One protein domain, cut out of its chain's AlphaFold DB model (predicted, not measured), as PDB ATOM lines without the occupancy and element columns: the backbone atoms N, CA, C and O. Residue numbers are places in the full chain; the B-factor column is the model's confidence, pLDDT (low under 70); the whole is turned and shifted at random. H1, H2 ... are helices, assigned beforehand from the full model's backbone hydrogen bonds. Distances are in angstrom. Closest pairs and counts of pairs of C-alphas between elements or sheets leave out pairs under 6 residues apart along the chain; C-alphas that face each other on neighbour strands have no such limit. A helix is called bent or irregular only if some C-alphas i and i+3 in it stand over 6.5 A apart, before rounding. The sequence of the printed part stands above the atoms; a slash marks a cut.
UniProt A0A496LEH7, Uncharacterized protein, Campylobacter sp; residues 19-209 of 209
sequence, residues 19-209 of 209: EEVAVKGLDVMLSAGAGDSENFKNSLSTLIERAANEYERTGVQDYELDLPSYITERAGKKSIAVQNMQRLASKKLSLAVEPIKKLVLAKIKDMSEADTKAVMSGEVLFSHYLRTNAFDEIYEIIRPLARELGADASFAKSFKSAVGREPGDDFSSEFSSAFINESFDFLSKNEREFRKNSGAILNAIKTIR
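What this domain is: This is residues 19 to 209 of the 209 residues of an uncharacterized protein of Campylobacter sp (UniProt A0A496LEH7). This is an elongated frame of helices: H1, H2 and the arm H5b lie side by side, alternating in direction, on one side, and the long helix H9 slants along the other, apart from H2 and H5, while bent H7 bridges H5 and H9. H6 sits by the ends of H1 and H2; H4, H8 and arm H5a pack together at the opposite end, and residues 203 to 209 stick out. The printed part has 191 residues, with nine named helices, H1 to H9 in order, and no named strand: all helix. It is compact, with a radius of gyration of the C-alphas of 18.8 A and spans of 61 by 32 by 29 A.

Where its parts are: Find C-alpha 19 at (8.867, -23.004, 2.928); there H1, residues 19 to 34, begins. Next come H2, 37 to 58 and 31.8 A long, H3, 60 to 63, and H4, 69 to 75. H5, 80 to 109, was assigned as one helix by its hydrogen bonds but is bent: C-alphas 95 and 98 are 6.9 A apart, between arms H5a, 80 to 95, and H5b, 98 to 109. After H6, 113 to 121, H7, 126 to 151, likewise assigned as one, is bent: C-alphas 133 and 136 are 8.1 A apart, between H7a, 126 to 133, and H7b, 136 to 151. H4 and H7b are irregular, with C-alphas 71 and 74 7.1 A apart and 141 and 144 6.8 A apart. H8 is 153 to 163; H9, 171 to 208, runs 55.1 A to C-alpha 208 at (3.614, -8.721, -15.142).

How they stand to each other: Start at the hub, H5, touching five helices, among them H3 at Gln 61 and Ser 90, closest C-alphas 5.4 A. H5a touches H8 at Ala 81 and Ser 158, 4.6 A. H4 touches H8 at Ala 75 and Ala 162, 4.9 A. H5b touches H2 at Leu 105 and Ser 45, 5.8 A, a shallow tilt of 8 degrees, opposite ways. H1 and H2 form a hairpin, closest at Ser 31 and Phe 40, 5.0 A. H6 touches H2 at Thr 116 and Ser 37, 6.5 A. H9 touches H7a at Ser 188 and Ser 127, 5.6 A, and, with residues 171 to 180 alone, H7b at Ser 172 and Arg 147, 4.5 A. Every O i to N i+4 pair is within hydrogen-bond range in H1, H2, H5b, H6, H7a, H8 and H9; H5a has 11 of 12, H7b 10 of 12, and H4 1 of 3, beside 1 of 4 O i to N i+3 pairs; H3 is too short for such an i+4 pair.

The domain as a whole: The two C-alphas farthest apart, Glu 166 and Arg 209, are 62.3 A apart. The printed part has no cut and no long link. Mean pLDDT of the printed part is 82.8; residues 19 to 27, 54 to 65 and 194 to 209 are under 70.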
ATOM      1  N   GLU A  19       9.674 -24.167   3.302       55.69
ATOM      2  CA  GLU A  19       8.867 -23.004   2.928       55.69
ATOM      3  C   GLU A  19       9.342 -21.736   3.644       55.69
ATOM      4  O   GLU A  19       9.539 -20.705   3.008       55.69
ATOM      5  N   GLU A  20       9.641 -21.820   4.940       57.97
ATOM      6  CA  GLU A  20      10.129 -20.678   5.715       57.97
ATOM      7  C   GLU A  20      11.543 -20.234   5.317       57.97
ATOM      8  O   GLU A  20      11.846 -19.039   5.304       57.97
ATOM      9  N   VAL A  21      12.404 -21.189   4.965       59.25
ATOM     10  CA  VAL A  21      13.745 -20.918   4.426       59.25
ATOM     11  C   VAL A  21      13.624 -20.326   3.012       59.25
ATOM     12  O   VAL A  21      14.352 -19.400   2.664       59.25
ATOM     13  N   ALA A  22      12.650 -20.784   2.217       60.31
ATOM     14  CA  ALA A  22      12.362 -20.268   0.878       60.31
ATOM     15  C   ALA A  22      11.922 -18.809   0.898       60.31
ATOM     16  O   ALA A  22      12.429 -18.002   0.120       60.31
ATOM     17  N   VAL A  23      10.992 -18.477   1.797       62.75
ATOM     18  CA  VAL A  23      10.488 -17.113   1.975       62.75
ATOM     19  C   VAL A  23      11.638 -16.179   2.344       62.75
ATOM     20  O   VAL A  23      11.759 -15.105   1.764       62.75
ATOM     21  N   LYS A  24      12.558 -16.609   3.215       67.19
ATOM     22  CA  LYS A  24      13.747 -15.805   3.538       67.19
ATOM     23  C   LYS A  24      14.763 -15.719   2.406       67.19
ATOM     24  O   LYS A  24      15.366 -14.667   2.225       67.19
ATOM     25  N   GLY A  25      14.891 -16.757   1.583       66.62
ATOM     26  CA  GLY A  25      15.636 -16.669   0.326       66.62
ATOM     27  C   GLY A  25      15.061 -15.617  -0.633       66.62
ATOM     28  O   GLY A  25      15.821 -14.906  -1.289       66.62
ATOM     29  N   LEU A  26      13.733 -15.472  -0.681       67.38
ATOM     30  CA  LEU A  26      13.066 -14.434  -1.469       67.38
ATOM     31  C   LEU A  26      13.307 -13.032  -0.891       67.38
ATOM     32  O   LEU A  26      13.614 -12.126  -1.661       67.38
ATOM     33  N   ASP A  27      13.234 -12.861   0.432       69.19
ATOM     34  CA  ASP A  27      13.542 -11.582   1.091       69.19
ATOM     35  C   ASP A  27      14.965 -11.110   0.741       69.19
ATOM     36  O   ASP A  27      15.152  -9.972   0.315       69.19
ATOM     37  N   VAL A  28      15.955 -12.015   0.791       74.38
ATOM     38  CA  VAL A  28      17.341 -11.733   0.367       74.38
ATOM     39  C   VAL A  28      17.391 -11.234  -1.081       74.38
ATOM     40  O   VAL A  28      18.053 -10.238  -1.372       74.38
ATOM     41  N   MET A  29      16.681 -11.900  -1.997       70.50
ATOM     42  CA  MET A  29      16.633 -11.493  -3.404       70.50
ATOM     43  C   MET A  29      15.964 -10.133  -3.611       70.50
ATOM     44  O   MET A  29      16.410  -9.355  -4.454       70.50
ATOM     45  N   LEU A  30      14.881  -9.856  -2.885       70.69
ATOM     46  CA  LEU A  30      14.142  -8.601  -2.993       70.69
ATOM     47  C   LEU A  30      14.968  -7.433  -2.453       70.69
ATOM     48  O   LEU A  30      15.078  -6.418  -3.138       70.69
ATOM     49  N   SER A  31      15.611  -7.593  -1.292       73.81
ATOM     50  CA  SER A  31      16.538  -6.593  -0.752       73.81
ATOM     51  C   SER A  31      17.709  -6.351  -1.700       73.81
ATOM     52  O   SER A  31      18.057  -5.199  -1.956       73.81
ATOM     53  N   ALA A  32      18.251  -7.415  -2.305       74.25
ATOM     54  CA  ALA A  32      19.307  -7.282  -3.300       74.25
ATOM     55  C   ALA A  32      18.858  -6.507  -4.545       74.25
ATOM     56  O   ALA A  32      19.556  -5.604  -5.002       74.25
ATOM     57  N   GLY A  33      17.663  -6.807  -5.063       71.62
ATOM     58  CA  GLY A  33      17.074  -6.085  -6.191       71.62
ATOM     59  C   GLY A  33      16.726  -4.625  -5.878       71.62
ATOM     60  O   GLY A  33      16.745  -3.794  -6.785       71.62
ATOM     61  N   ALA A  34      16.431  -4.311  -4.615       81.31
ATOM     62  CA  ALA A  34      16.176  -2.956  -4.133       81.31
ATOM     63  C   ALA A  34      17.461  -2.164  -3.819       81.31
ATOM     64  O   ALA A  34      17.387  -0.958  -3.595       81.31
ATOM     65  N   GLY A  35      18.630  -2.818  -3.802       81.12
ATOM     66  CA  GLY A  35      19.895  -2.199  -3.399       81.12
ATOM     67  C   GLY A  35      19.996  -1.913  -1.896       81.12
ATOM     68  O   GLY A  35      20.845  -1.126  -1.476       81.12
ATOM     69  N   ASP A  36      19.141  -2.535  -1.084       88.00
ATOM     70  CA  ASP A  36      19.059  -2.305   0.355       88.00
ATOM     71  C   ASP A  36      20.056  -3.203   1.097       88.00
ATOM     72  O   ASP A  36      19.787  -4.367   1.400       88.00
ATOM     73  N   SER A  37      21.240  -2.649   1.361       87.69
ATOM     74  CA  SER A  37      22.368  -3.387   1.943       87.69
ATOM     75  C   SER A  37      22.109  -3.845   3.382       87.69
ATOM     76  O   SER A  37      22.562  -4.922   3.772       87.69
ATOM     77  N   GLU A  38      21.376  -3.061   4.174       89.94
ATOM     78  CA  GLU A  38      21.069  -3.403   5.565       89.94
ATOM     79  C   GLU A  38      20.041  -4.535   5.623       89.94
ATOM     80  O   GLU A  38      20.283  -5.569   6.257       89.94
ATOM     81  N   ASN A  39      18.938  -4.408   4.877       87.81
ATOM     82  CA  ASN A  39      17.938  -5.470   4.814       87.81
ATOM     83  C   ASN A  39      18.469  -6.733   4.129       87.81
ATOM     84  O   ASN A  39      18.082  -7.838   4.517       87.81
ATOM     85  N   PHE A  40      19.401  -6.601   3.180       84.19
ATOM     86  CA  PHE A  40      20.099  -7.741   2.591       84.19
ATOM     87  C   PHE A  40      20.865  -8.535   3.656       84.19
ATOM     88  O   PHE A  40      20.654  -9.742   3.786       84.19
ATOM     89  N   LYS A  41      21.699  -7.870   4.466       87.06
ATOM     90  CA  LYS A  41      22.453  -8.525   5.550       87.06
ATOM     91  C   LYS A  41      21.546  -9.150   6.605       87.06
ATOM     92  O   LYS A  41      21.799 -10.279   7.031       87.06
ATOM     93  N   ASN A  42      20.491  -8.446   7.010       89.25
ATOM     94  CA  ASN A  42      19.534  -8.944   8.001       89.25
ATOM     95  C   ASN A  42      18.793 -10.187   7.488       89.25
ATOM     96  O   ASN A  42      18.678 -11.191   8.200       89.25
ATOM     97  N   SER A  43      18.349 -10.160   6.229       81.38
ATOM     98  CA  SER A  43      17.678 -11.296   5.592       81.38
ATOM     99  C   SER A  43      18.626 -12.479   5.409       81.38
ATOM    100  O   SER A  43      18.242 -13.617   5.680       81.38
ATOM    101  N   LEU A  44      19.880 -12.219   5.025       82.38
ATOM    102  CA  LEU A  44      20.907 -13.245   4.869       82.38
ATOM    103  C   LEU A  44      21.244 -13.911   6.210       82.38
ATOM    104  O   LEU A  44      21.330 -15.133   6.286       82.38
ATOM    105  N   SER A  45      21.361 -13.120   7.277       86.25
ATOM    106  CA  SER A  45      21.584 -13.620   8.639       86.25
ATOM    107  C   SER A  45      20.421 -14.494   9.108       86.25
ATOM    108  O   SER A  45      20.628 -15.630   9.527       86.25
ATOM    109  N   THR A  46      19.184 -14.018   8.930       83.25
ATOM    110  CA  THR A  46      17.972 -14.776   9.283       83.25
ATOM    111  C   THR A  46      17.884 -16.091   8.504       83.25
ATOM    112  O   THR A  46      17.460 -17.115   9.041       83.25
ATOM    113  N   LEU A  47      18.277 -16.080   7.226       80.19
ATOM    114  CA  LEU A  47      18.317 -17.275   6.390       80.19
ATOM    115  C   LEU A  47      19.309 -18.310   6.941       80.19
ATOM    116  O   LEU A  47      18.951 -19.482   7.050       80.19
ATOM    117  N   ILE A  48      20.516 -17.881   7.331       81.50
ATOM    118  CA  ILE A  48      21.529 -18.743   7.962       81.50
ATOM    119  C   ILE A  48      21.027 -19.323   9.285       81.50
ATOM    120  O   ILE A  48      21.136 -20.530   9.500       81.50
ATOM    121  N   GLU A  49      20.448 -18.492  10.153       82.44
ATOM    122  CA  GLU A  49      19.913 -18.928  11.447       82.44
ATOM    123  C   GLU A  49      18.832 -19.992  11.283       82.44
ATOM    124  O   GLU A  49      18.897 -21.047  11.912       82.44
ATOM    125  N   ARG A  50      17.856 -19.746  10.403       76.25
ATOM    126  CA  ARG A  50      16.769 -20.696  10.145       76.25
ATOM    127  C   ARG A  50      17.288 -21.998   9.563       76.25
ATOM    128  O   ARG A  50      16.877 -23.061  10.017       76.25
ATOM    129  N   ALA A  51      18.199 -21.924   8.595       73.06
ATOM    130  CA  ALA A  51      18.766 -23.118   7.992       73.06
ATOM    131  C   ALA A  51      19.508 -23.964   9.038       73.06
ATOM    132  O   ALA A  51      19.262 -25.161   9.131       73.06
ATOM    133  N   ALA A  52      20.339 -23.346   9.879       75.38
ATOM    134  CA  ALA A  52      21.069 -24.046  10.932       75.38
ATOM    135  C   ALA A  52      20.156 -24.621  12.034       75.38
ATOM    136  O   ALA A  52      20.341 -25.767  12.437       75.38
ATOM    137  N   ASN A  53      19.140 -23.873  12.474       73.31
ATOM    138  CA  ASN A  53      18.180 -24.348  13.476       73.31
ATOM    139  C   ASN A  53      17.345 -25.531  12.958       73.31
ATOM    140  O   ASN A  53      16.984 -26.417  13.732       73.31
ATOM    141  N   GLU A  54      17.058 -25.581  11.655       69.88
ATOM    142  CA  GLU A  54      16.432 -26.761  11.055       69.88
ATOM    143  C   GLU A  54      17.328 -27.998  11.195       69.88
ATOM    144  O   GLU A  54      16.827 -29.029  11.628       69.88
ATOM    145  N   TYR A  55      18.645 -27.896  10.961       65.00
ATOM    146  CA  TYR A  55      19.566 -29.024  11.196       65.00
ATOM    147  C   TYR A  55      19.617 -29.471  12.656       65.00
ATOM    148  O   TYR A  55      19.755 -30.666  12.925       65.00
ATOM    149  N   GLU A  56      19.529 -28.537  13.603       67.19
ATOM    150  CA  GLU A  56      19.475 -28.864  15.031       67.19
ATOM    151  C   GLU A  56      18.180 -29.610  15.387       67.19
ATOM    152  O   GLU A  56      18.204 -30.535  16.200       67.19
ATOM    153  N   ARG A  57      17.058 -29.249  14.748       69.50
ATOM    154  CA  ARG A  57      15.738 -29.846  14.988       69.50
ATOM    155  C   ARG A  57      15.583 -31.237  14.379       69.50
ATOM    156  O   ARG A  57      14.971 -32.104  14.998       69.50
ATOM    157  N   THR A  58      16.068 -31.432  13.157       65.00
ATOM    158  CA  THR A  58      15.870 -32.669  12.382       65.00
ATOM    159  C   THR A  58      17.033 -33.641  12.528       65.00
ATOM    160  O   THR A  58      16.854 -34.838  12.354       65.00
ATOM    161  N   GLY A  59      18.209 -33.145  12.918       57.22
ATOM    162  CA  GLY A  59      19.424 -33.929  13.063       57.22
ATOM    163  C   GLY A  59      20.168 -34.096  11.737       57.22
ATOM    164  O   GLY A  59      19.664 -34.655  10.771       57.22
ATOM    165  N   VAL A  60      21.446 -33.700  11.718       57.97
ATOM    166  CA  VAL A  60      22.355 -33.800  10.548       57.97
ATOM    167  C   VAL A  60      22.473 -35.227   9.982       57.97
ATOM    168  O   VAL A  60      22.824 -35.418   8.820       57.97
ATOM    169  N   GLN A  61      22.184 -36.245  10.796       54.97
ATOM    170  CA  GLN A  61      22.282 -37.658  10.419       54.97
ATOM    171  C   GLN A  61      21.304 -38.042   9.298       54.97
ATOM    172  O   GLN A  61      21.640 -38.919   8.506       54.97
ATOM    173  N   ASP A  62      20.180 -37.332   9.172       52.91
ATOM    174  CA  ASP A  62      19.161 -37.579   8.144       52.91
ATOM    175  C   ASP A  62      19.495 -36.925   6.787       52.91
ATOM    176  O   ASP A  62      18.790 -37.137   5.801       52.91
ATOM    177  N   TYR A  63      20.590 -36.157   6.712       56.22
ATOM    178  CA  TYR A  63      20.978 -35.345   5.547       56.22
ATOM    179  C   TYR A  63      22.209 -35.888   4.802       56.22
ATOM    180  O   TYR A  63      22.754 -35.179   3.958       56.22
ATOM    181  N   GLU A  64      22.651 -37.111   5.140       60.72
ATOM    182  CA  GLU A  64      23.753 -37.866   4.512       60.72
ATOM    183  C   GLU A  64      24.949 -36.998   4.080       60.72
ATOM    184  O   GLU A  64      25.079 -36.607   2.921       60.72
ATOM    185  N   LEU A  65      25.861 -36.715   5.016       69.81
ATOM    186  CA  LEU A  65      27.036 -35.899   4.734       69.81
ATOM    187  C   LEU A  65      27.906 -36.495   3.630       69.81
ATOM    188  O   LEU A  65      28.375 -37.630   3.730       69.81
ATOM    189  N   ASP A  66      28.112 -35.718   2.565       78.25
ATOM    190  CA  ASP A  66      29.050 -36.072   1.508       78.25
ATOM    191  C   ASP A  66      30.458 -36.084   2.113       78.25
ATOM    192  O   ASP A  66      30.978 -35.067   2.577       78.25
ATOM    193  N   LEU A  67      31.061 -37.273   2.150       86.56
ATOM    194  CA  LEU A  67      32.466 -37.418   2.509       86.56
ATOM    195  C   LEU A  67      33.342 -36.880   1.375       86.56
ATOM    196  O   LEU A  67      32.922 -36.961   0.216       86.56
ATOM    197  N   PRO A  68      34.575 -36.443   1.691       90.88
ATOM    198  CA  PRO A  68      35.567 -36.108   0.683       90.88
ATOM    199  C   PRO A  68      35.661 -37.152  -0.431       90.88
ATOM    200  O   PRO A  68      35.692 -38.363  -0.173       90.88
ATOM    201  N   SER A  69      35.730 -36.671  -1.666       91.38
ATOM    202  CA  SER A  69      35.728 -37.474  -2.889       91.38
ATOM    203  C   SER A  69      36.720 -38.636  -2.842       91.38
ATOM    204  O   SER A  69      36.309 -39.773  -3.097       91.38
ATOM    205  N   TYR A  70      37.954 -38.394  -2.384       92.69
ATOM    206  CA  TYR A  70      39.023 -39.397  -2.262       92.69
ATOM    207  C   TYR A  70      38.636 -40.623  -1.414       92.69
ATOM    208  O   TYR A  70      39.133 -41.728  -1.638       92.69
ATOM    209  N   ILE A  71      37.716 -40.471  -0.452       90.50
ATOM    210  CA  ILE A  71      37.208 -41.584   0.365       90.50
ATOM    211  C   ILE A  71      36.271 -42.481  -0.454       90.50
ATOM    212  O   ILE A  71      36.182 -43.691  -0.236       90.50
ATOM    213  N   THR A  72      35.559 -41.886  -1.407       88.88
ATOM    214  CA  THR A  72      34.523 -42.548  -2.205       88.88
ATOM    215  C   THR A  72      35.025 -43.067  -3.550       88.88
ATOM    216  O   THR A  72      34.373 -43.934  -4.127       88.88
ATOM    217  N   GLU A  73      36.178 -42.594  -4.034       90.31
ATOM    218  CA  GLU A  73      36.739 -42.935  -5.350       90.31
ATOM    219  C   GLU A  73      36.927 -44.440  -5.554       90.31
ATOM    220  O   GLU A  73      36.526 -44.986  -6.580       90.31
ATOM    221  N   ARG A  74      37.502 -45.131  -4.562       88.50
ATOM    222  CA  ARG A  74      37.812 -46.562  -4.672       88.50
ATOM    223  C   ARG A  74      36.612 -47.460  -4.382       88.50
ATOM    224  O   ARG A  74      36.350 -48.399  -5.126       88.50
ATOM    225  N   ALA A  75      35.925 -47.228  -3.266       86.62
ATOM    226  CA  ALA A  75      34.867 -48.124  -2.799       86.62
ATOM    227  C   ALA A  75      33.476 -47.771  -3.338       86.62
ATOM    228  O   ALA A  75      32.551 -48.577  -3.239       86.62
ATOM    229  N   GLY A  76      33.315 -46.579  -3.911       87.81
ATOM    230  CA  GLY A  76      32.032 -46.052  -4.348       87.81
ATOM    231  C   GLY A  76      31.146 -45.600  -3.183       87.81
ATOM    232  O   GLY A  76      31.150 -46.170  -2.086       87.81
ATOM    233  N   LYS A  77      30.309 -44.590  -3.455       82.88
ATOM    234  CA  LYS A  77      29.410 -43.965  -2.465       82.88
ATOM    235  C   LYS A  77      28.433 -44.936  -1.783       82.88
ATOM    236  O   LYS A  77      28.008 -44.689  -0.666       82.88
ATOM    237  N   LYS A  78      28.074 -46.040  -2.448       86.50
ATOM    238  CA  LYS A  78      27.093 -47.025  -1.953       86.50
ATOM    239  C   LYS A  78      27.708 -48.183  -1.164       86.50
ATOM    240  O   LYS A  78      26.986 -49.096  -0.777       86.50
ATOM    241  N   SER A  79      29.026 -48.201  -0.967       92.44
ATOM    242  CA  SER A  79      29.636 -49.256  -0.157       92.44
ATOM    243  C   SER A  79      29.237 -49.113   1.310       92.44
ATOM    244  O   SER A  79      29.144 -48.007   1.841       92.44
ATOM    245  N   ILE A  80      29.072 -50.249   1.991       92.19
ATOM    246  CA  ILE A  80      28.758 -50.296   3.429       92.19
ATOM    247  C   ILE A  80      29.814 -49.527   4.239       92.19
ATOM    248  O   ILE A  80      29.489 -48.845   5.208       92.19
ATOM    249  N   ALA A  81      31.081 -49.603   3.823       92.75
ATOM    250  CA  ALA A  81      32.174 -48.864   4.443       92.75
ATOM    251  C   ALA A  81      31.966 -47.343   4.348       92.75
ATOM    252  O   ALA A  81      32.065 -46.651   5.361       92.75
ATOM    253  N   VAL A  82      31.627 -46.826   3.161       91.94
ATOM    254  CA  VAL A  82      31.356 -45.396   2.964       91.94
ATOM    255  C   VAL A  82      30.118 -44.952   3.738       91.94
ATOM    256  O   VAL A  82      30.198 -43.961   4.453       91.94
ATOM    257  N   GLN A  83      29.027 -45.716   3.710       90.69
ATOM    258  CA  GLN A  83      27.808 -45.391   4.465       90.69
ATOM    259  C   GLN A  83      28.044 -45.350   5.984       90.69
ATOM    260  O   GLN A  83      27.560 -44.457   6.682       90.69
ATOM    261  N   ASN A  84      28.845 -46.280   6.513       91.75
ATOM    262  CA  ASN A  84      29.229 -46.269   7.924       91.75
ATOM    263  C   ASN A  84      30.062 -45.035   8.280       91.75
ATOM    264  O   ASN A  84      29.800 -44.400   9.304       91.75
ATOM    265  N   MET A  85      31.040 -44.685   7.440       92.38
ATOM    266  CA  MET A  85      31.832 -43.470   7.627       92.38
ATOM    267  C   MET A  85      30.966 -42.216   7.537       92.38
ATOM    268  O   MET A  85      31.131 -41.334   8.369       92.38
ATOM    269  N   GLN A  86      30.019 -42.155   6.599       88.50
ATOM    270  CA  GLN A  86      29.079 -41.040   6.458       88.50
ATOM    271  C   GLN A  86      28.284 -40.841   7.743       88.50
ATOM    272  O   GLN A  86      28.281 -39.749   8.296       88.50
ATOM    273  N   ARG A  87      27.687 -41.904   8.290       87.38
ATOM    274  CA  ARG A  87      26.929 -41.831   9.548       87.38
ATOM    275  C   ARG A  87      27.782 -41.324  10.717       87.38
ATOM    276  O   ARG A  87      27.327 -40.489  11.501       87.38
ATOM    277  N   LEU A  88      29.005 -41.841  10.857       90.06
ATOM    278  CA  LEU A  88      29.928 -41.435  11.923       90.06
ATOM    279  C   LEU A  88      30.389 -39.983  11.744       90.06
ATOM    280  O   LEU A  88      30.360 -39.213  12.705       90.06
ATOM    281  N   ALA A  89      30.734 -39.592  10.515       88.81
ATOM    282  CA  ALA A  89      31.115 -38.230  10.166       88.81
ATOM    283  C   ALA A  89      29.964 -37.248  10.402       88.81
ATOM    284  O   ALA A  89      30.171 -36.266  11.105       88.81
ATOM    285  N   SER A  90      28.744 -37.539   9.938       83.69
ATOM    286  CA  SER A  90      27.554 -36.715  10.194       83.69
ATOM    287  C   SER A  90      27.337 -36.482  11.685       83.69
ATOM    288  O   SER A  90      27.115 -35.351  12.110       83.69
ATOM    289  N   LYS A  91      27.437 -37.537  12.506       83.44
ATOM    290  CA  LYS A  91      27.280 -37.423  13.962       83.44
ATOM    291  C   LYS A  91      28.375 -36.568  14.599       83.44
ATOM    292  O   LYS A  91      28.103 -35.852  15.556       83.44
ATOM    293  N   LYS A  92      29.619 -36.682  14.135       86.75
ATOM    294  CA  LYS A  92      30.742 -35.969  14.749       86.75
ATOM    295  C   LYS A  92      30.816 -34.514  14.290       86.75
ATOM    296  O   LYS A  92      31.009 -33.625  15.114       86.75
ATOM    297  N   LEU A  93      30.620 -34.274  12.997       85.25
ATOM    298  CA  LEU A  93      30.655 -32.950  12.382       85.25
ATOM    299  C   LEU A  93      29.413 -32.115  12.702       85.25
ATOM    300  O   LEU A  93      29.486 -30.895  12.607       85.25
ATOM    301  N   SER A  94      28.309 -32.710  13.173       82.25
ATOM    302  CA  SER A  94      27.162 -31.929  13.662       82.25
ATOM    303  C   SER A  94      27.530 -30.993  14.819       82.25
ATOM    304  O   SER A  94      26.881 -29.971  15.009       82.25
ATOM    305  N   LEU A  95      28.596 -31.300  15.568       84.56
ATOM    306  CA  LEU A  95      29.127 -30.428  16.621       84.56
ATOM    307  C   LEU A  95      29.706 -29.111  16.073       84.56
ATOM    308  O   LEU A  95      29.844 -28.149  16.824       84.56
ATOM    309  N   ALA A  96      30.023 -29.050  14.776       85.50
ATOM    310  CA  ALA A  96      30.523 -27.848  14.116       85.50
ATOM    311  C   ALA A  96      29.414 -26.879  13.675       85.50
ATOM    312  O   ALA A  96      29.720 -25.739  13.339       85.50
ATOM    313  N   VAL A  97      28.141 -27.296  13.673       82.50
ATOM    314  CA  VAL A  97      27.032 -26.482  13.140       82.50
ATOM    315  C   VAL A  97      26.916 -25.149  13.878       82.50
ATOM    316  O   VAL A  97      26.960 -24.093  13.254       82.50
ATOM    317  N   GLU A  98      26.837 -25.184  15.206       82.69
ATOM    318  CA  GLU A  98      26.722 -23.988  16.046       82.69
ATOM    319  C   GLU A  98      27.929 -23.028  15.936       82.69
ATOM    320  O   GLU A  98      27.717 -21.830  15.718       82.69
ATOM    321  N   PRO A  99      29.196 -23.480  16.059       85.12
ATOM    322  CA  PRO A  99      30.337 -22.578  15.911       85.12
ATOM    323  C   PRO A  99      30.465 -22.013  14.489       85.12
ATOM    324  O   PRO A  99      30.774 -20.830  14.346       85.12
ATOM    325  N   ILE A 100      30.158 -22.793  13.444       87.44
ATOM    326  CA  ILE A 100      30.143 -22.287  12.062       87.44
ATOM    327  C   ILE A 100      29.017 -21.269  11.871       87.44
ATOM    328  O   ILE A 100      29.255 -20.221  11.276       87.44
ATOM    329  N   LYS A 101      27.818 -21.516  12.416       85.75
ATOM    330  CA  LYS A 101      26.700 -20.557  12.400       85.75
ATOM    331  C   LYS A 101      27.134 -19.215  12.982       85.75
ATOM    332  O   LYS A 101      27.020 -18.191  12.312       85.75
ATOM    333  N   LYS A 102      27.698 -19.219  14.193       88.56
ATOM    334  CA  LYS A 102      28.205 -18.005  14.857       88.56
ATOM    335  C   LYS A 102      29.261 -17.282  14.023       88.56
ATOM    336  O   LYS A 102      29.181 -16.064  13.876       88.56
ATOM    337  N   LEU A 103      30.214 -18.025  13.459       90.50
ATOM    338  CA  LEU A 103      31.250 -17.473  12.589       90.50
ATOM    339  C   LEU A 103      30.645 -16.802  11.351       90.50
ATOM    340  O   LEU A 103      30.950 -15.648  11.072       90.50
ATOM    341  N   VAL A 104      29.759 -17.489  10.628       89.00
ATOM    342  CA  VAL A 104      29.132 -16.957   9.410       89.00
ATOM    343  C   VAL A 104      28.306 -15.706   9.713       89.00
ATOM    344  O   VAL A 104      28.421 -14.720   8.987       89.00
ATOM    345  N   LEU A 105      27.530 -15.696  10.801       89.75
ATOM    346  CA  LEU A 105      26.750 -14.522  11.213       89.75
ATOM    347  C   LEU A 105      27.644 -13.321  11.540       89.75
ATOM    348  O   LEU A 105      27.349 -12.205  11.113       89.75
ATOM    349  N   ALA A 106      28.770 -13.547  12.224       94.50
ATOM    350  CA  ALA A 106      29.761 -12.500  12.454       94.50
ATOM    351  C   ALA A 106      30.331 -11.970  11.126       94.50
ATOM    352  O   ALA A 106      30.345 -10.764  10.900       94.50
ATOM    353  N   LYS A 107      30.694 -12.858  10.189       92.12
ATOM    354  CA  LYS A 107      31.221 -12.460   8.871       92.12
ATOM    355  C   LYS A 107      30.203 -11.713   8.009       92.12
ATOM    356  O   LYS A 107      30.617 -10.894   7.195       92.12
ATOM    357  N   ILE A 108      28.900 -11.965   8.160       90.00
ATOM    358  CA  ILE A 108      27.844 -11.181   7.492       90.00
ATOM    359  C   ILE A 108      27.738  -9.790   8.116       90.00
ATOM    360  O   ILE A 108      27.714  -8.786   7.398       90.00
ATOM    361  N   LYS A 109      27.692  -9.725   9.450       94.31
ATOM    362  CA  LYS A 109      27.615  -8.467  10.195       94.31
ATOM    363  C   LYS A 109      28.784  -7.549   9.833       94.31
ATOM    364  O   LYS A 109      28.554  -6.413   9.416       94.31
ATOM    365  N   ASP A 110      29.997  -8.088   9.882       95.31
ATOM    366  CA  ASP A 110      31.250  -7.349   9.709       95.31
ATOM    367  C   ASP A 110      31.651  -7.143   8.236       95.31
ATOM    368  O   ASP A 110      32.654  -6.493   7.951       95.31
ATOM    369  N   MET A 111      30.867  -7.663   7.284       93.56
ATOM    370  CA  MET A 111      31.110  -7.490   5.848       93.56
ATOM    371  C   MET A 111      31.192  -6.000   5.484       93.56
ATOM    372  O   MET A 111      30.315  -5.218   5.859       93.56
ATOM    373  N   SER A 112      32.214  -5.584   4.736       95.62
ATOM    374  CA  SER A 112      32.346  -4.179   4.338       95.62
ATOM    375  C   SER A 112      31.191  -3.743   3.425       95.62
ATOM    376  O   SER A 112      30.514  -4.575   2.817       95.62
ATOM    377  N   GLU A 113      30.939  -2.438   3.291       94.44
ATOM    378  CA  GLU A 113      29.921  -1.945   2.350       94.44
ATOM    379  C   GLU A 113      30.254  -2.341   0.900       94.44
ATOM    380  O   GLU A 113      29.360  -2.715   0.139       94.44
ATOM    381  N   ALA A 114      31.540  -2.318   0.534       95.44
ATOM    382  CA  ALA A 114      32.010  -2.733  -0.785       95.44
ATOM    383  C   ALA A 114      31.727  -4.221  -1.037       95.44
ATOM    384  O   ALA A 114      31.106  -4.561  -2.045       95.44
ATOM    385  N   ASP A 115      32.085  -5.089  -0.089       93.44
ATOM    386  CA  ASP A 115      31.803  -6.525  -0.184       93.44
ATOM    387  C   ASP A 115      30.300  -6.799  -0.192       93.44
ATOM    388  O   ASP A 115      29.822  -7.631  -0.961       93.44
ATOM    389  N   THR A 116      29.530  -6.054   0.605       90.81
ATOM    390  CA  THR A 116      28.067  -6.175   0.644       90.81
ATOM    391  C   THR A 116      27.474  -5.870  -0.722       90.81
ATOM    392  O   THR A 116      26.690  -6.663  -1.236       90.81
ATOM    393  N   LYS A 117      27.892  -4.774  -1.365       88.00
ATOM    394  CA  LYS A 117      27.450  -4.423  -2.721       88.00
ATOM    395  C   LYS A 117      27.893  -5.453  -3.759       88.00
ATOM    396  O   LYS A 117      27.091  -5.810  -4.622       88.00
ATOM    397  N   ALA A 118      29.120  -5.961  -3.670       87.62
ATOM    398  CA  ALA A 118      29.635  -6.970  -4.595       87.62
ATOM    399  C   ALA A 118      28.872  -8.302  -4.474       87.62
ATOM    400  O   ALA A 118      28.477  -8.899  -5.477       87.62
ATOM    401  N   VAL A 119      28.591  -8.754  -3.248       84.25
ATOM    402  CA  VAL A 119      27.805  -9.970  -2.999       84.25
ATOM    403  C   VAL A 119      26.350  -9.780  -3.432       84.25
ATOM    404  O   VAL A 119      25.794 -10.646  -4.106       84.25
ATOM    405  N   MET A 120      25.748  -8.643  -3.081       83.44
ATOM    406  CA  MET A 120      24.348  -8.313  -3.354       83.44
ATOM    407  C   MET A 120      24.052  -8.151  -4.852       83.44
ATOM    408  O   MET A 120      23.082  -8.717  -5.353       83.44
ATOM    409  N   SER A 121      24.891  -7.408  -5.582       79.50
ATOM    410  CA  SER A 121      24.783  -7.232  -7.046       79.50
ATOM    411  C   SER A 121      25.048  -8.521  -7.818       79.50
ATOM    412  O   SER A 121      24.632  -8.699  -8.963       79.50
ATOM    413  N   GLY A 122      25.748  -9.427  -7.160       76.06
ATOM    414  CA  GLY A 122      26.077 -10.727  -7.654       76.06
ATOM    415  C   GLY A 122      27.406 -10.820  -8.405       76.06
ATOM    416  O   GLY A 122      27.695 -11.871  -8.982       76.06
ATOM    417  N   GLU A 123      28.216  -9.763  -8.359       86.56
ATOM    418  CA  GLU A 123      29.607  -9.745  -8.815       86.56
ATOM    419  C   GLU A 123      30.454 -10.795  -8.080       86.56
ATOM    420  O   GLU A 123      31.222 -11.537  -8.694       86.56
ATOM    421  N   VAL A 124      30.246 -10.917  -6.767       87.38
ATOM    422  CA  VAL A 124      30.900 -11.907  -5.907       87.38
ATOM    423  C   VAL A 124      29.860 -12.899  -5.386       87.38
ATOM    424  O   VAL A 124      28.722 -12.546  -5.071       87.38
ATOM    425  N   LEU A 125      30.226 -14.180  -5.333       83.56
ATOM    426  CA  LEU A 125      29.427 -15.200  -4.655       83.56
ATOM    427  C   LEU A 125      29.636 -15.080  -3.143       83.56
ATOM    428  O   LEU A 125      30.771 -14.938  -2.693       83.56
ATOM    429  N   PHE A 126      28.579 -15.197  -2.348       85.88
ATOM    430  CA  PHE A 126      28.707 -15.206  -0.893       85.88
ATOM    431  C   PHE A 126      29.564 -16.384  -0.411       85.88
ATOM    432  O   PHE A 126      30.385 -16.234   0.492       85.88
ATOM    433  N   SER A 127      29.457 -17.538  -1.071       84.31
ATOM    434  CA  SER A 127      30.349 -18.684  -0.854       84.31
ATOM    435  C   SER A 127      31.827 -18.354  -1.108       84.31
ATOM    436  O   SER A 127      32.684 -18.769  -0.330       84.31
ATOM    437  N   HIS A 128      32.143 -17.561  -2.138       87.81
ATOM    438  CA  HIS A 128      33.506 -17.071  -2.369       87.81
ATOM    439  C   HIS A 128      33.939 -16.065  -1.296       87.81
ATOM    440  O   HIS A 128      35.059 -16.159  -0.806       87.81
ATOM    441  N   TYR A 129      33.057 -15.142  -0.895       89.94
ATOM    442  CA  TYR A 129      33.334 -14.216   0.204       89.94
ATOM    443  C   TYR A 129      33.702 -14.974   1.487       89.94
ATOM    444  O   TYR A 129      34.721 -14.673   2.107       89.94
ATOM    445  N   LEU A 130      32.925 -15.995   1.859       88.75
ATOM    446  CA  LEU A 130      33.215 -16.830   3.024       88.75
ATOM    447  C   LEU A 130      34.514 -17.625   2.863       88.75
ATOM    448  O   LEU A 130      35.284 -17.714   3.814       88.75
ATOM    449  N   ARG A 131      34.801 -18.161   1.671       87.75
ATOM    450  CA  ARG A 131      36.069 -18.856   1.405       87.75
ATOM    451  C   ARG A 131      37.272 -17.933   1.599       87.75
ATOM    452  O   ARG A 131      38.279 -18.359   2.143       87.75
ATOM    453  N   THR A 132      37.173 -16.671   1.194       93.44
ATOM    454  CA  THR A 132      38.260 -15.700   1.377       93.44
ATOM    455  C   THR A 132      38.401 -15.255   2.831       93.44
ATOM    456  O   THR A 132      39.514 -15.046   3.297       93.44
ATOM    457  N   ASN A 133      37.287 -15.095   3.548       93.31
ATOM    458  CA  ASN A 133      37.277 -14.390   4.831       93.31
ATOM    459  C   ASN A 133      37.092 -15.283   6.062       93.31
ATOM    460  O   ASN A 133      37.160 -14.758   7.169       93.31
ATOM    461  N   ALA A 134      36.782 -16.570   5.903       90.50
ATOM    462  CA  ALA A 134      36.431 -17.459   7.015       90.50
ATOM    463  C   ALA A 134      36.999 -18.884   6.892       90.50
ATOM    464  O   ALA A 134      36.694 -19.728   7.733       90.50
ATOM    465  N   PHE A 135      37.751 -19.198   5.831       90.00
ATOM    466  CA  PHE A 135      38.201 -20.570   5.571       90.00
ATOM    467  C   PHE A 135      39.093 -21.109   6.687       90.00
ATOM    468  O   PHE A 135      38.861 -22.228   7.142       90.00
ATOM    469  N   ASP A 136      40.062 -20.319   7.147       94.19
ATOM    470  CA  ASP A 136      40.994 -20.738   8.195       94.19
ATOM    471  C   ASP A 136      40.258 -20.968   9.520       94.19
ATOM    472  O   ASP A 136      40.471 -21.979  10.186       94.19
ATOM    473  N   GLU A 137      39.307 -20.103   9.879       95.62
ATOM    474  CA  GLU A 137      38.503 -20.298  11.086       95.62
ATOM    475  C   GLU A 137      37.573 -21.517  10.980       95.62
ATOM    476  O   GLU A 137      37.420 -22.259  11.951       95.62
ATOM    477  N   ILE A 138      36.980 -21.778   9.807       89.62
ATOM    478  CA  ILE A 138      36.201 -23.006   9.567       89.62
ATOM    479  C   ILE A 138      37.112 -24.234   9.678       89.62
ATOM    480  O   ILE A 138      36.725 -25.239  10.278       89.62
ATOM    481  N   TYR A 139      38.326 -24.160   9.135       90.44
ATOM    482  CA  TYR A 139      39.311 -25.231   9.219       90.44
ATOM    483  C   TYR A 139      39.669 -25.560  10.669       90.44
ATOM    484  O   TYR A 139      39.623 -26.729  11.052       90.44
ATOM    485  N   GLU A 140      39.919 -24.550  11.499       95.62
ATOM    486  CA  GLU A 140      40.222 -24.741  12.920       95.62
ATOM    487  C   GLU A 140      39.027 -25.277  13.731       95.62
ATOM    488  O   GLU A 140      39.223 -25.992  14.715       95.62
ATOM    489  N   ILE A 141      37.784 -25.030  13.298       90.12
ATOM    490  CA  ILE A 141      36.591 -25.664  13.887       90.12
ATOM    491  C   ILE A 141      36.505 -27.154  13.506       90.12
ATOM    492  O   ILE A 141      36.183 -27.998  14.346       90.12
ATOM    493  N   ILE A 142      36.764 -27.493  12.240       90.56
ATOM    494  CA  ILE A 142      36.548 -28.846  11.700       90.56
ATOM    495  C   ILE A 142      37.698 -29.799  12.042       90.56
ATOM    496  O   ILE A 142      37.463 -30.972  12.346       90.56
ATOM    497  N   ARG A 143      38.942 -29.317  12.031       94.69
ATOM    498  CA  ARG A 143      40.140 -30.152  12.173       94.69
ATOM    499  C   ARG A 143      40.179 -30.996  13.452       94.69
ATOM    500  O   ARG A 143      40.496 -32.185  13.342       94.69
ATOM    501  N   PRO A 144      39.840 -30.479  14.647       96.19
ATOM    502  CA  PRO A 144      39.789 -31.303  15.855       96.19
ATOM    503  C   PRO A 144      38.758 -32.434  15.750       96.19
ATOM    504  O   PRO A 144      39.031 -33.563  16.156       96.19
ATOM    505  N   LEU A 145      37.603 -32.169  15.128       94.19
ATOM    506  CA  LEU A 145      36.554 -33.169  14.923       94.19
ATOM    507  C   LEU A 145      36.999 -34.254  13.937       94.19
ATOM    508  O   LEU A 145      36.750 -35.435  14.177       94.19
ATOM    509  N   ALA A 146      37.700 -33.868  12.870       93.75
ATOM    510  CA  ALA A 146      38.309 -34.801  11.928       93.75
ATOM    511  C   ALA A 146      39.395 -35.657  12.598       93.75
ATOM    512  O   ALA A 146      39.463 -36.860  12.369       93.75
ATOM    513  N   ARG A 147      40.216 -35.078  13.481       96.56
ATOM    514  CA  ARG A 147      41.206 -35.844  14.254       96.56
ATOM    515  C   ARG A 147      40.546 -36.931  15.099       96.56
ATOM    516  O   ARG A 147      41.004 -38.070  15.094       96.56
ATOM    517  N   GLU A 148      39.464 -36.595  15.791       96.25
ATOM    518  CA  GLU A 148      38.702 -37.571  16.571       96.25
ATOM    519  C   GLU A 148      38.026 -38.633  15.688       96.25
ATOM    520  O   GLU A 148      37.995 -39.797  16.076       96.25
ATOM    521  N   LEU A 149      37.544 -38.272  14.490       94.19
ATOM    522  CA  LEU A 149      37.044 -39.248  13.512       94.19
ATOM    523  C   LEU A 149      38.127 -40.246  13.095       94.19
ATOM    524  O   LEU A 149      37.865 -41.443  13.058       94.19
ATOM    525  N   GLY A 150      39.341 -39.771  12.810       94.31
ATOM    526  CA  GLY A 150      40.461 -40.634  12.428       94.31
ATOM    527  C   GLY A 150      40.882 -41.604  13.535       94.31
ATOM    528  O   GLY A 150      41.338 -42.705  13.240       94.31
ATOM    529  N   ALA A 151      40.686 -41.215  14.799       95.19
ATOM    530  CA  ALA A 151      40.965 -42.043  15.970       95.19
ATOM    531  C   ALA A 151      39.824 -43.016  16.332       95.19
ATOM    532  O   ALA A 151      40.033 -43.936  17.128       95.19
ATOM    533  N   ASP A 152      38.621 -42.846  15.773       96.81
ATOM    534  CA  ASP A 152      37.503 -43.760  16.009       96.81
ATOM    535  C   ASP A 152      37.759 -45.110  15.322       96.81
ATOM    536  O   ASP A 152      37.912 -45.201  14.104       96.81
ATOM    537  N   ALA A 153      37.772 -46.194  16.102       96.69
ATOM    538  CA  ALA A 153      38.100 -47.527  15.597       96.69
ATOM    539  C   ALA A 153      37.118 -48.037  14.521       96.69
ATOM    540  O   ALA A 153      37.517 -48.763  13.604       96.69
ATOM    541  N   SER A 154      35.835 -47.666  14.608       95.88
ATOM    542  CA  SER A 154      34.818 -48.076  13.628       95.88
ATOM    543  C   SER A 154      34.965 -47.299  12.322       95.88
ATOM    544  O   SER A 154      34.824 -47.873  11.232       95.88
ATOM    545  N   PHE A 155      35.283 -46.009  12.429       96.19
ATOM    546  CA  PHE A 155      35.613 -45.164  11.296       96.19
ATOM    547  C   PHE A 155      36.897 -45.652  10.625       96.19
ATOM    548  O   PHE A 155      36.860 -45.967   9.442       96.19
ATOM    549  N   ALA A 156      37.990 -45.829  11.372       96.38
ATOM    550  CA  ALA A 156      39.285 -46.277  10.857       96.38
ATOM    551  C   ALA A 156      39.201 -47.635  10.145       96.38
ATOM    552  O   ALA A 156      39.764 -47.809   9.061       96.38
ATOM    553  N   LYS A 157      38.435 -48.589  10.695       97.00
ATOM    554  CA  LYS A 157      38.163 -49.875  10.036       97.00
ATOM    555  C   LYS A 157      37.461 -49.681   8.690       97.00
ATOM    556  O   LYS A 157      37.869 -50.277   7.695       97.00
ATOM    557  N   SER A 158      36.420 -48.851   8.657       96.56
ATOM    558  CA  SER A 158      35.664 -48.574   7.429       96.56
ATOM    559  C   SER A 158      36.504 -47.795   6.413       96.56
ATOM    560  O   SER A 158      36.476 -48.106   5.224       96.56
ATOM    561  N   PHE A 159      37.328 -46.859   6.879       96.31
ATOM    562  CA  PHE A 159      38.273 -46.097   6.071       96.31
ATOM    563  C   PHE A 159      39.307 -47.012   5.418       96.31
ATOM    564  O   PHE A 159      39.485 -46.963   4.204       96.31
ATOM    565  N   LYS A 160      39.905 -47.940   6.175       96.06
ATOM    566  CA  LYS A 160      40.825 -48.946   5.628       96.06
ATOM    567  C   LYS A 160      40.164 -49.814   4.566       96.06
ATOM    568  O   LYS A 160      40.780 -50.080   3.538       96.06
ATOM    569  N   SER A 161      38.916 -50.231   4.775       94.44
ATOM    570  CA  SER A 161      38.162 -50.975   3.760       94.44
ATOM    571  C   SER A 161      37.864 -50.145   2.508       94.44
ATOM    572  O   SER A 161      37.876 -50.699   1.411       94.44
ATOM    573  N   ALA A 162      37.602 -48.844   2.655       93.62
ATOM    574  CA  ALA A 162      37.224 -47.982   1.543       93.62
ATOM    575  C   ALA A 162      38.426 -47.468   0.734       93.62
ATOM    576  O   ALA A 162      38.425 -47.530  -0.492       93.62
ATOM    577  N   VAL A 163      39.461 -46.993   1.426       93.75
ATOM    578  CA  VAL A 163      40.631 -46.308   0.857       93.75
ATOM    579  C   VAL A 163      41.817 -47.267   0.693       93.75
ATOM    580  O   VAL A 163      42.622 -47.129  -0.226       93.75
ATOM    581  N   GLY A 164      41.903 -48.317   1.515       93.00
ATOM    582  CA  GLY A 164      42.983 -49.314   1.482       93.00
ATOM    583  C   GLY A 164      44.170 -49.025   2.389       93.00
ATOM    584  O   GLY A 164      45.132 -49.790   2.375       93.00
ATOM    585  N   ARG A 165      44.110 -47.945   3.169       93.81
ATOM    586  CA  ARG A 165      45.104 -47.571   4.180       93.81
ATOM    587  C   ARG A 165      44.401 -47.140   5.458       93.81
ATOM    588  O   ARG A 165      43.231 -46.777   5.418       93.81
ATOM    589  N   GLU A 166      45.099 -47.201   6.581       94.38
ATOM    590  CA  GLU A 166      44.594 -46.625   7.830       94.38
ATOM    591  C   GLU A 166      44.672 -45.088   7.782       94.38
ATOM    592  O   GLU A 166      45.455 -44.553   6.988       94.38
ATOM    593  N   PRO A 167      43.856 -44.369   8.577       94.62
ATOM    594  CA  PRO A 167      44.029 -42.930   8.758       94.62
ATOM    595  C   PRO A 167      45.451 -42.634   9.255       94.62
ATOM    596  O   PRO A 167      45.863 -43.167  10.283       94.62
ATOM    597  N   GLY A 168      46.211 -41.834   8.505       92.06
ATOM    598  CA  GLY A 168      47.566 -41.421   8.879       92.06
ATOM    599  C   GLY A 168      47.582 -40.238   9.849       92.06
ATOM    600  O   GLY A 168      46.539 -39.662  10.164       92.06
ATOM    601  N   ASP A 169      48.778 -39.828  10.276       92.19
ATOM    602  CA  ASP A 169      48.975 -38.659  11.152       92.19
ATOM    603  C   ASP A 169      48.449 -37.351  10.525       92.19
ATOM    604  O   ASP A 169      47.999 -36.438  11.221       92.19
ATOM    605  N   ASP A 170      48.455 -37.277   9.194       94.50
ATOM    606  CA  ASP A 170      47.966 -36.163   8.384       94.50
ATOM    607  C   ASP A 170      46.456 -36.209   8.104       94.50
ATOM    608  O   ASP A 170      45.907 -35.229   7.592       94.50
ATOM    609  N   PHE A 171      45.758 -37.282   8.501       96.44
ATOM    610  CA  PHE A 171      44.343 -37.503   8.183       96.44
ATOM    611  C   PHE A 171      43.466 -36.302   8.537       96.44
ATOM    612  O   PHE A 171      42.651 -35.872   7.729       96.44
ATOM    613  N   SER A 172      43.634 -35.742   9.740       95.88
ATOM    614  CA  SER A 172      42.806 -34.615  10.191       95.88
ATOM    615  C   SER A 172      42.935 -33.394   9.282       95.88
ATOM    616  O   SER A 172      41.947 -32.706   9.032       95.88
ATOM    617  N   SER A 173      44.134 -33.146   8.759       96.75
ATOM    618  CA  SER A 173      44.409 -32.031   7.865       96.75
ATOM    619  C   SER A 173      43.914 -32.323   6.450       96.75
ATOM    620  O   SER A 173      43.195 -31.491   5.901       96.75
ATOM    621  N   GLU A 174      44.211 -33.506   5.903       96.75
ATOM    622  CA  GLU A 174      43.748 -33.951   4.578       96.75
ATOM    623  C   GLU A 174      42.215 -33.948   4.495       96.75
ATOM    624  O   GLU A 174      41.632 -33.310   3.616       96.75
ATOM    625  N   PHE A 175      41.557 -34.589   5.466       94.31
ATOM    626  CA  PHE A 175      40.105 -34.679   5.540       94.31
ATOM    627  C   PHE A 175      39.465 -33.293   5.618       94.31
ATOM    628  O   PHE A 175      38.551 -33.003   4.854       94.31
ATOM    629  N   SER A 176      39.943 -32.427   6.518       91.81
ATOM    630  CA  SER A 176      39.331 -31.110   6.738       91.81
ATOM    631  C   SER A 176      39.499 -30.206   5.526       91.81
ATOM    632  O   SER A 176      38.535 -29.584   5.089       91.81
ATOM    633  N   SER A 177      40.697 -30.168   4.936       90.69
ATOM    634  CA  SER A 177      40.944 -29.380   3.731       90.69
ATOM    635  C   SER A 177      40.094 -29.867   2.561       90.69
ATOM    636  O   SER A 177      39.479 -29.042   1.886       90.69
ATOM    637  N   ALA A 178      40.017 -31.179   2.323       90.56
ATOM    638  CA  ALA A 178      39.190 -31.727   1.251       90.56
ATOM    639  C   ALA A 178      37.699 -31.458   1.502       90.56
ATOM    640  O   ALA A 178      37.016 -30.913   0.640       90.56
ATOM    641  N   PHE A 179      37.217 -31.739   2.715       88.56
ATOM    642  CA  PHE A 179      35.823 -31.542   3.101       88.56
ATOM    643  C   PHE A 179      35.368 -30.088   2.923       88.56
ATOM    644  O   PHE A 179      34.316 -29.832   2.335       88.56
ATOM    645  N   ILE A 180      36.168 -29.126   3.388       87.50
ATOM    646  CA  ILE A 180      35.829 -27.700   3.306       87.50
ATOM    647  C   ILE A 180      35.897 -27.206   1.858       87.50
ATOM    648  O   ILE A 180      34.987 -26.509   1.412       87.50
ATOM    649  N   ASN A 181      36.933 -27.579   1.098       86.56
ATOM    650  CA  ASN A 181      37.052 -27.170  -0.303       86.56
ATOM    651  C   ASN A 181      35.903 -27.719  -1.156       86.56
ATOM    652  O   ASN A 181      35.249 -26.949  -1.858       86.56
ATOM    653  N   GLU A 182      35.606 -29.015  -1.048       86.12
ATOM    654  CA  GLU A 182      34.501 -29.639  -1.784       86.12
ATOM    655  C   GLU A 182      33.144 -29.044  -1.374       86.12
ATOM    656  O   GLU A 182      32.283 -28.811  -2.226       86.12
ATOM    657  N   SER A 183      32.974 -28.702  -0.091       83.19
ATOM    658  CA  SER A 183      31.794 -27.979   0.395       83.19
ATOM    659  C   SER A 183      31.662 -26.596  -0.249       83.19
ATOM    660  O   SER A 183      30.579 -26.241  -0.714       83.19
ATOM    661  N   PHE A 184      32.743 -25.816  -0.339       83.19
ATOM    662  CA  PHE A 184      32.716 -24.506  -0.998       83.19
ATOM    663  C   PHE A 184      32.477 -24.599  -2.505       83.19
ATOM    664  O   PHE A 184      31.760 -23.762  -3.058       83.19
ATOM    665  N   ASP A 185      33.031 -25.606  -3.173       82.69
ATOM    666  CA  ASP A 185      32.804 -25.827  -4.602       82.69
ATOM    667  C   ASP A 185      31.338 -26.204  -4.865       82.69
ATOM    668  O   ASP A 185      30.699 -25.667  -5.781       82.69
ATOM    669  N   PHE A 186      30.762 -27.053  -4.006       78.56
ATOM    670  CA  PHE A 186      29.336 -27.368  -4.016       78.56
ATOM    671  C   PHE A 186      28.477 -26.117  -3.794       78.56
ATOM    672  O   PHE A 186      27.567 -25.848  -4.584       78.56
ATOM    673  N   LEU A 187      28.773 -25.324  -2.761       74.44
ATOM    674  CA  LEU A 187      28.055 -24.083  -2.460       74.44
ATOM    675  C   LEU A 187      28.107 -23.105  -3.636       74.44
ATOM    676  O   LEU A 187      27.069 -22.621  -4.084       74.44
ATOM    677  N   SER A 188      29.292 -22.894  -4.207       78.56
ATOM    678  CA  SER A 188      29.501 -21.980  -5.334       78.56
ATOM    679  C   SER A 188      28.684 -22.389  -6.559       78.56
ATOM    680  O   SER A 188      28.109 -21.546  -7.249       78.56
ATOM    681  N   LYS A 189      28.600 -23.695  -6.842       78.19
ATOM    682  CA  LYS A 189      27.784 -24.216  -7.944       78.19
ATOM    683  C   LYS A 189      26.292 -23.963  -7.715       78.19
ATOM    684  O   LYS A 189      25.622 -23.472  -8.626       78.19
ATOM    685  N   ASN A 190      25.785 -24.267  -6.520       70.44
ATOM    686  CA  ASN A 190      24.371 -24.078  -6.186       70.44
ATOM    687  C   ASN A 190      23.986 -22.594  -6.152       70.44
ATOM    688  O   ASN A 190      22.939 -22.221  -6.679       70.44
ATOM    689  N   GLU A 191      24.855 -21.730  -5.625       71.56
ATOM    690  CA  GLU A 191      24.633 -20.284  -5.606       71.56
ATOM    691  C   GLU A 191      24.526 -19.709  -7.028       71.56
ATOM    692  O   GLU A 191      23.628 -18.917  -7.323       71.56
ATOM    693  N   ARG A 192      25.381 -20.161  -7.958       73.62
ATOM    694  CA  ARG A 192      25.284 -19.779  -9.379       73.62
ATOM    695  C   ARG A 192      23.975 -20.241 -10.017       73.62
ATOM    696  O   ARG A 192      23.380 -19.484 -10.783       73.62
ATOM    697  N   GLU A 193      23.540 -21.475  -9.752       71.62
ATOM    698  CA  GLU A 193      22.267 -21.997 -10.270       71.62
ATOM    699  C   GLU A 193      21.075 -21.202  -9.736       71.62
ATOM    700  O   GLU A 193      20.198 -20.814 -10.510       71.62
ATOM    701  N   PHE A 194      21.066 -20.892  -8.442       67.69
ATOM    702  CA  PHE A 194      20.042 -20.047  -7.846       67.69
ATOM    703  C   PHE A 194      19.998 -18.675  -8.488       67.69
ATOM    704  O   PHE A 194      18.946 -18.300  -8.983       67.69
ATOM    705  N   ARG A 195      21.126 -17.963  -8.588       67.62
ATOM    706  CA  ARG A 195      21.157 -16.616  -9.181       67.62
ATOM    707  C   ARG A 195      20.583 -16.579 -10.596       67.62
ATOM    708  O   ARG A 195      19.825 -15.667 -10.920       67.62
ATOM    709  N   LYS A 196      20.878 -17.592 -11.417       69.81
ATOM    710  CA  LYS A 196      20.284 -17.730 -12.758       69.81
ATOM    711  C   LYS A 196      18.757 -17.831 -12.699       69.81
ATOM    712  O   LYS A 196      18.068 -17.127 -13.433       69.81
ATOM    713  N   ASN A 197      18.232 -18.666 -11.805       66.31
ATOM    714  CA  ASN A 197      16.789 -18.858 -11.644       66.31
ATOM    715  C   ASN A 197      16.110 -17.622 -11.031       66.31
ATOM    716  O   ASN A 197      15.048 -17.199 -11.478       66.31
ATOM    717  N   SER A 198      16.752 -17.006 -10.047       63.47
ATOM    718  CA  SER A 198      16.319 -15.800  -9.352       63.47
ATOM    719  C   SER A 198      16.208 -14.597 -10.284       63.47
ATOM    720  O   SER A 198      15.209 -13.881 -10.245       63.47
ATOM    721  N   GLY A 199      17.182 -14.409 -11.179       62.97
ATOM    722  CA  GLY A 199      17.117 -13.384 -12.222       62.97
ATOM    723  C   GLY A 199      15.942 -13.594 -13.180       62.97
ATOM    724  O   GLY A 199      15.242 -12.640 -13.514       62.97
ATOM    725  N   ALA A 200      15.663 -14.845 -13.567       61.06
ATOM    726  CA  ALA A 200      14.504 -15.168 -14.399       61.06
ATOM    727  C   ALA A 200      13.174 -14.842 -13.694       61.06
ATOM    728  O   ALA A 200      12.287 -14.253 -14.310       61.06
ATOM    729  N   ILE A 201      13.055 -15.152 -12.398       59.47
ATOM    730  CA  ILE A 201      11.870 -14.831 -11.585       59.47
ATOM    731  C   ILE A 201      11.685 -13.314 -11.460       59.47
ATOM    732  O   ILE A 201      10.591 -12.810 -11.705       59.47
ATOM    733  N   LEU A 202      12.746 -12.570 -11.132       62.44
ATOM    734  CA  LEU A 202      12.684 -11.109 -11.021       62.44
ATOM    735  C   LEU A 202      12.286 -10.454 -12.352       62.44
ATOM    736  O   LEU A 202      11.486  -9.518 -12.360       62.44
ATOM    737  N   ASN A 203      12.790 -10.961 -13.478       64.31
ATOM    738  CA  ASN A 203      12.401 -10.481 -14.804       64.31
ATOM    739  C   ASN A 203      10.934 -10.804 -15.129       64.31
ATOM    740  O   ASN A 203      10.224  -9.944 -15.649       64.31
ATOM    741  N   ALA A 204      10.454 -11.998 -14.777       59.16
ATOM    742  CA  ALA A 204       9.052 -12.367 -14.952       59.16
ATOM    743  C   ALA A 204       8.116 -11.465 -14.126       59.16
ATOM    744  O   ALA A 204       7.137 -10.953 -14.661       59.16
ATOM    745  N   ILE A 205       8.457 -11.187 -12.862       57.97
ATOM    746  CA  ILE A 205       7.696 -10.268 -11.996       57.97
ATOM    747  C   ILE A 205       7.649  -8.856 -12.594       57.97
ATOM    748  O   ILE A 205       6.592  -8.231 -12.600       57.97
ATOM    749  N   LYS A 206       8.770  -8.360 -13.133       61.31
ATOM    750  CA  LYS A 206       8.823  -7.047 -13.799       61.31
ATOM    751  C   LYS A 206       7.949  -6.968 -15.052       61.31
ATOM    752  O   LYS A 206       7.494  -5.883 -15.370       61.31
ATOM    753  N   THR A 207       7.736  -8.087 -15.742       56.41
ATOM    754  CA  THR A 207       6.963  -8.151 -16.998       56.41
ATOM    755  C   THR A 207       5.448  -8.247 -16.755       56.41
ATOM    756  O   THR A 207       4.662  -8.004 -17.661       56.41
ATOM    757  N   ILE A 208       5.031  -8.624 -15.542       53.97
ATOM    758  CA  ILE A 208       3.614  -8.721 -15.142       53.97
ATOM    759  C   ILE A 208       3.081  -7.377 -14.595       53.97
ATOM    760  O   ILE A 208       1.871  -7.211 -14.454       53.97
ATOM    761  N   ARG A 209       3.967  -6.417 -14.298       43.59
ATOM    762  CA  ARG A 209       3.613  -5.022 -13.990       43.59
ATOM    763  C   ARG A 209       3.521  -4.185 -15.256       43.59
ATOM    764  O   ARG A 209       2.687  -3.255 -15.238       43.59
TER     765      ARG A 209